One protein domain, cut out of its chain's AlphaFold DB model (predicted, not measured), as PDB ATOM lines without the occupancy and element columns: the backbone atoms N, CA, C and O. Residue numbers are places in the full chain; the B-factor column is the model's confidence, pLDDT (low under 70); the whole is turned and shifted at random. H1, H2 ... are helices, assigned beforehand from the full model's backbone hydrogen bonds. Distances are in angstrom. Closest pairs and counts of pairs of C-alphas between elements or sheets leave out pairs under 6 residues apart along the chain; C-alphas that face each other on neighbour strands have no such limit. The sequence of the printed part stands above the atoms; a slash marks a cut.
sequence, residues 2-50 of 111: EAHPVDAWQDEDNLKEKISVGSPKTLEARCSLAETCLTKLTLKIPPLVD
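What this domain is: This is residues 2 to 50 of the 111 residues of the protein "Deiodinase, iodothyronine, type I" of Acidobacteriia bacterium SbA2 (UniProt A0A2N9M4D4). Two slim lobes stand at opposite ends of a flat outline: a folded loop with the short helix H1 at one end of it, and the long helix H2 with residues 42 to 50 folded back beside it. The stretch between H1 and H2 bridges the lobes. The printed part has 49 residues with two named helices, H1 then H2, and no named strand; the class is all helix, though under half of the residues are in named elements. The whole is only just compact, close to loose, with a radius of gyration of the C-alphas of 11.4 A and spans of 30 by 24 by 12 A.

How they stand to each other: H1, residues 12 to 16, is apart from H2, residues 27 to 41. In both, every O i to N i+4 pair is within hydrogen-bond range.

Where its parts are: H1 begins at C-alpha 12, (96.279, 84.440, 149.700). H2 is 20.8 A long and ends at C-alpha 41, (99.259, 103.762, 148.279).

The domain as a whole: The two C-alphas farthest apart, of Glu 12 and Pro 46, are 29.6 A apart. The printed part has no cut. The link from H1 to H2, 10 residues, is short. No printed residue is under 70 in pLDDT.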
ATOM      1  N   GLU A   2      93.327  94.645 148.069       84.06
ATOM      2  CA  GLU A   2      92.763  95.092 149.344       84.06
ATOM      3  C   GLU A   2      93.378  94.290 150.499       84.06
ATOM      4  O   GLU A   2      93.498  93.067 150.428       84.06
ATOM      5  N   ALA A   3      93.799  94.986 151.556       87.56
ATOM      6  CA  ALA A   3      94.333  94.349 152.751       87.56
ATOM      7  C   ALA A   3      93.186  93.947 153.683       87.56
ATOM      8  O   ALA A   3      92.460  94.811 154.175       87.56
ATOM      9  N   HIS A   4      93.059  92.653 153.967       87.69
ATOM     10  CA  HIS A   4      92.064  92.124 154.891       87.69
ATOM     11  C   HIS A   4      92.709  91.742 156.238       87.69
ATOM     12  O   HIS A   4      93.866  91.304 156.259       87.69
ATOM     13  N   PRO A   5      92.001  91.915 157.374       89.75
ATOM     14  CA  PRO A   5      92.570  91.631 158.682       89.75
ATOM     15  C   PRO A   5      92.762  90.132 158.909       89.75
ATOM     16  O   PRO A   5      91.862  89.336 158.635       89.75
ATOM     17  N   VAL A   6      93.880  89.750 159.532       90.44
ATOM     18  CA  VAL A   6      94.178  88.347 159.882       90.44
ATOM     19  C   VAL A   6      93.170  87.736 160.861       90.44
ATOM     20  O   VAL A   6      93.020  86.521 160.903       90.44
ATOM     21  N   ASP A   7      92.469  88.564 161.644       89.88
ATOM     22  CA  ASP A   7      91.439  88.151 162.607       89.88
ATOM     23  C   ASP A   7      90.005  88.225 162.049       89.88
ATOM     24  O   ASP A   7      89.053  88.054 162.808       89.88
ATOM     25  N   ALA A   8      89.836  88.470 160.744       85.00
ATOM     26  CA  ALA A   8      88.527  88.522 160.089       85.00
ATOM     27  C   ALA A   8      88.486  87.679 158.807       85.00
ATOM     28  O   ALA A   8      87.734  86.710 158.727       85.00
ATOM     29  N   TRP A   9      89.310  88.026 157.818       77.56
ATOM     30  CA  TRP A   9      89.430  87.297 156.559       77.56
ATOM     31  C   TRP A   9      90.871  87.416 156.081       77.56
ATOM     32  O   TRP A   9      91.331  88.492 155.732       77.56
ATOM     33  N   GLN A  10      91.610  86.315 156.072       74.75
ATOM     34  CA  GLN A  10      92.950  86.295 155.504       74.75
ATOM     35  C   GLN A  10      92.887  85.804 154.053       74.75
ATOM     36  O   GLN A  10      92.311  84.751 153.790       74.75
ATOM     37  N   ASP A  11      93.468  86.569 153.128       83.00
ATOM     38  CA  ASP A  11      93.509  86.248 151.694       83.00
ATOM     39  C   ASP A  11      94.931  85.828 151.267       83.00
ATOM     40  O   ASP A  11      95.929  86.318 151.808       83.00
ATOM     41  N   GLU A  12      95.030  84.922 150.292       85.31
ATOM     42  CA  GLU A  12      96.279  84.440 149.700       85.31
ATOM     43  C   GLU A  12      97.111  85.571 149.095       85.31
ATOM     44  O   GLU A  12      98.341  85.537 149.162       85.31
ATOM     45  N   ASP A  13      96.465  86.582 148.519       86.56
ATOM     46  CA  ASP A  13      97.173  87.714 147.924       86.56
ATOM     47  C   ASP A  13      97.855  88.573 149.000       86.56
ATOM     48  O   ASP A  13      99.027  88.930 148.857       86.56
ATOM     49  N   ASN A  14      97.205  88.770 150.153       87.62
ATOM     50  CA  ASN A  14      97.830  89.425 151.307       87.62
ATOM     51  C   ASN A  14      99.013  88.615 151.851       87.62
ATOM     52  O   ASN A  14     100.036  89.192 152.220       87.62
ATOM     53  N   LEU A  15      98.925  87.281 151.843       86.25
ATOM     54  CA  LEU A  15     100.035  86.405 152.226       86.25
ATOM     55  C   LEU A  15     101.238  86.526 151.279       86.25
ATOM     56  O   LEU A  15     102.369  86.666 151.753       86.25
ATOM     57  N   LYS A  16     101.011  86.505 149.959       89.25
ATOM     58  CA  LYS A  16     102.073  86.659 148.942       89.25
ATOM     59  C   LYS A  16     102.789  88.001 149.086       89.25
ATOM     60  O   LYS A  16     104.018  88.054 149.049       89.25
ATOM     61  N   GLU A  17     102.022  89.054 149.347       85.50
ATOM     62  CA  GLU A  17     102.519  90.419 149.535       85.50
ATOM     63  C   GLU A  17     103.007  90.694 150.969       85.50
ATOM     64  O   GLU A  17     103.438  91.804 151.290       85.50
ATOM     65  N   LYS A  18     102.991  89.671 151.837       87.94
ATOM     66  CA  LYS A  18     103.434  89.728 153.241       87.94
ATOM     67  C   LYS A  18     102.726  90.827 154.044       87.94
ATOM     68  O   LYS A  18     103.309  91.428 154.949       87.94
ATOM     69  N   ILE A  19     101.461  91.076 153.721       86.50
ATOM     70  CA  ILE A  19     100.570  91.975 154.446       86.50
ATOM     71  C   ILE A  19      99.882  91.170 155.547       86.50
ATOM     72  O   ILE A  19      99.074  90.283 155.286       86.50
ATOM     73  N   SER A  20     100.211  91.489 156.796       88.31
ATOM     74  CA  SER A  20      99.619  90.875 157.984       88.31
ATOM     75  C   SER A  20      99.255  91.972 158.973       88.31
ATOM     76  O   SER A  20     100.120  92.498 159.674       88.31
ATOM     77  N   VAL A  21      97.975  92.328 159.014       87.88
ATOM     78  CA  VAL A  21      97.433  93.369 159.894       87.88
ATOM     79  C   VAL A  21      96.247  92.808 160.668       87.88
ATOM     80  O   VAL A  21      95.436  92.079 160.109       87.88
ATOM     81  N   GLY A  22      96.156  93.097 161.963       90.94
ATOM     82  CA  GLY A  22      94.977  92.767 162.770       90.94
ATOM     83  C   GLY A  22      93.950  93.894 162.732       90.94
ATOM     84  O   GLY A  22      94.290  95.045 162.452       90.94
ATOM     85  N   SER A  23      92.697  93.582 163.057       91.88
ATOM     86  CA  SER A  23      91.649  94.593 163.176       91.88
ATOM     87  C   SER A  23      91.995  95.582 164.299       91.88
ATOM     88  O   SER A  23      92.232  95.155 165.436       91.88
ATOM     89  N   PRO A  24      91.999  96.900 164.037       93.50
ATOM     90  CA  PRO A  24      92.350  97.891 165.046       93.50
ATOM     91  C   PRO A  24      91.292  97.931 166.156       93.50
ATOM     92  O   PRO A  24      90.096  98.038 165.884       93.50
ATOM     93  N   LYS A  25      91.734  97.857 167.417       95.31
ATOM     94  CA  LYS A  25      90.857  97.889 168.608       95.31
ATOM     95  C   LYS A  25      90.867  99.240 169.335       95.31
ATOM     96  O   LYS A  25      90.084  99.449 170.253       95.31
ATOM     97  N   THR A  26      91.747 100.153 168.926       97.25
ATOM     98  CA  THR A  26      91.855 101.519 169.453       97.25
ATOM     99  C   THR A  26      91.894 102.516 168.299       97.25
ATOM    100  O   THR A  26      92.249 102.155 167.172       97.25
ATOM    101  N   LEU A  27      91.527 103.773 168.570       96.81
ATOM    102  CA  LEU A  27      91.589 104.831 167.560       96.81
ATOM    103  C   LEU A  27      93.033 105.067 167.100       96.81
ATOM    104  O   LEU A  27      93.273 105.189 165.909       96.81
ATOM    105  N   GLU A  28      93.991 105.040 168.029       97.00
ATOM    106  CA  GLU A  28      95.423 105.142 167.724       97.00
ATOM    107  C   GLU A  28      95.868 104.060 166.732       97.00
ATOM    108  O   GLU A  28      96.405 104.383 165.676       97.00
ATOM    109  N   ALA A  29      95.548 102.787 166.998       96.06
ATOM    110  CA  ALA A  29      95.887 101.693 166.092       96.06
ATOM    111  C   ALA A  29      95.207 101.840 164.719       96.06
ATOM    112  O   ALA A  29      95.801 101.509 163.692       96.06
ATOM    113  N   ARG A  30      93.968 102.353 164.685       96.50
ATOM    114  CA  ARG A  30      93.237 102.618 163.438       96.50
ATOM    115  C   ARG A  30      93.905 103.732 162.626       96.50
ATOM    116  O   ARG A  30      94.069 103.575 161.418       96.50
ATOM    117  N   CYS A  31      94.343 104.806 163.281       96.25
ATOM    118  CA  CYS A  31      95.098 105.890 162.653       96.25
ATOM    119  C   CYS A  31      96.453 105.408 162.124       96.25
ATOM    120  O   CYS A  31      96.749 105.632 160.954       96.25
ATOM    121  N   SER A  32      97.236 104.666 162.914       94.88
ATOM    122  CA  SER A  32      98.530 104.126 162.463       94.88
ATOM    123  C   SER A  32      98.391 103.188 161.254       94.88
ATOM    124  O   SER A  32      99.226 103.191 160.343       94.88
ATOM    125  N   LEU A  33      97.313 102.397 161.200       93.88
ATOM    126  CA  LEU A  33      97.012 101.564 160.036       93.88
ATOM    127  C   LEU A  33      96.639 102.413 158.806       93.88
ATOM    128  O   LEU A  33      97.119 102.140 157.703       93.88
ATOM    129  N   ALA A  34      95.845 103.474 158.987       93.69
ATOM    130  CA  ALA A  34      95.505 104.415 157.920       93.69
ATOM    131  C   ALA A  34      96.739 105.168 157.382       93.69
ATOM    132  O   ALA A  34      96.876 105.321 156.171       93.69
ATOM    133  N   GLU A  35      97.676 105.567 158.245       93.31
ATOM    134  CA  GLU A  35      98.956 106.185 157.857       93.31
ATOM    135  C   GLU A  35      99.831 105.237 157.029       93.31
ATOM    136  O   GLU A  35     100.435 105.636 156.026       93.31
ATOM    137  N   THR A  36      99.860 103.956 157.410       91.88
ATOM    138  CA  THR A  36     100.541 102.914 156.631       91.88
ATOM    139  C   THR A  36      99.926 102.803 155.236       91.88
ATOM    140  O   THR A  36     100.655 102.794 154.242       91.88
ATOM    141  N   CYS A  37      98.593 102.778 155.149       90.38
ATOM    142  CA  CYS A  37      97.858 102.752 153.885       90.38
ATOM    143  C   CYS A  37      98.153 103.992 153.022       90.38
ATOM    144  O   CYS A  37      98.537 103.854 151.860       90.38
ATOM    145  N   LEU A  38      98.075 105.193 153.606       91.94
ATOM    146  CA  LEU A  38      98.387 106.470 152.955       91.94
ATOM    147  C   LEU A  38      99.790 106.461 152.339       91.94
ATOM    148  O   LEU A  38      99.960 106.809 151.169       91.94
ATOM    149  N   THR A  39     100.779 106.010 153.114       91.06
ATOM    150  CA  THR A  39     102.180 105.933 152.686       91.06
ATOM    151  C   THR A  39     102.366 104.908 151.568       91.06
ATOM    152  O   THR A  39     102.992 105.204 150.553       91.06
ATOM    153  N   LYS A  40     101.806 103.703 151.723       89.81
ATOM    154  CA  LYS A  40     101.966 102.604 150.757       89.81
ATOM    155  C   LYS A  40     101.251 102.865 149.433       89.81
ATOM    156  O   LYS A  40     101.791 102.525 148.385       89.81
ATOM    157  N   LEU A  41     100.065 103.472 149.469       89.69
ATOM    158  CA  LEU A  41      99.259 103.762 148.279       89.69
ATOM    159  C   LEU A  41      99.538 105.145 147.677       89.69
ATOM    160  O   LEU A  41      99.005 105.463 146.618       89.69
ATOM    161  N   THR A  42     100.375 105.968 148.325       92.62
ATOM    162  CA  THR A  42     100.683 107.342 147.889       92.62
ATOM    163  C   THR A  42      99.401 108.154 147.643       92.62
ATOM    164  O   THR A  42      99.246 108.826 146.616       92.62
ATOM    165  N   LEU A  43      98.431 108.054 148.561       88.50
ATOM    166  CA  LEU A  43      97.157 108.758 148.399       88.50
ATOM    167  C   LEU A  43      97.388 110.269 148.502       88.50
ATOM    168  O   LEU A  43      98.092 110.757 149.380       88.50
ATOM    169  N   LYS A  44      96.778 111.014 147.579       89.81
ATOM    170  CA  LYS A  44      96.891 112.481 147.511       89.81
ATOM    171  C   LYS A  44      95.707 113.205 148.146       89.81
ATOM    172  O   LYS A  44      95.746 114.419 148.306       89.81
ATOM    173  N   ILE A  45      94.649 112.464 148.456       87.62
ATOM    174  CA  ILE A  45      93.451 112.986 149.105       87.62
ATOM    175  C   ILE A  45      93.645 112.808 150.614       87.62
ATOM    176  O   ILE A  45      94.015 111.702 151.020       87.62
ATOM    177  N   PRO A  46      93.417 113.849 151.436       89.25
ATOM    178  CA  PRO A  46      93.499 113.723 152.886       89.25
ATOM    179  C   PRO A  46      92.547 112.629 153.391       89.25
ATOM    180  O   PRO A  46      91.340 112.734 153.154       89.25
ATOM    181  N   PRO A  47      93.051 111.577 154.060       93.06
ATOM    182  CA  PRO A  47      92.188 110.565 154.642       93.06
ATOM    183  C   PRO A  47      91.563 111.084 155.939       93.06
ATOM    184  O   PRO A  47      92.190 111.819 156.703       93.06
ATOM    185  N   LEU A  48      90.336 110.645 156.205       95.31
ATOM    186  CA  LEU A  48      89.700 110.738 157.515       95.31
ATOM    187  C   LEU A  48      89.483 109.320 158.041       95.31
ATOM    188  O   LEU A  48      89.283 108.388 157.261       95.31
ATOM    189  N   VAL A  49      89.543 109.161 159.360       96.44
ATOM    190  CA  VAL A  49      89.370 107.873 160.036       96.44
ATOM    191  C   VAL A  49      88.040 107.888 160.777       96.44
ATOM    192  O   VAL A  49      87.794 108.792 161.573       96.44
ATOM    193  N   ASP A  50      87.194 106.894 160.505       97.56
ATOM    194  CA  ASP A  50      85.921 106.720 161.208       97.56
ATOM    195  C   ASP A  50      86.144 106.293 162.664       97.56
ATOM    196  O   ASP A  50      87.154 105.654 162.998       97.56
TER     197      ASP A  50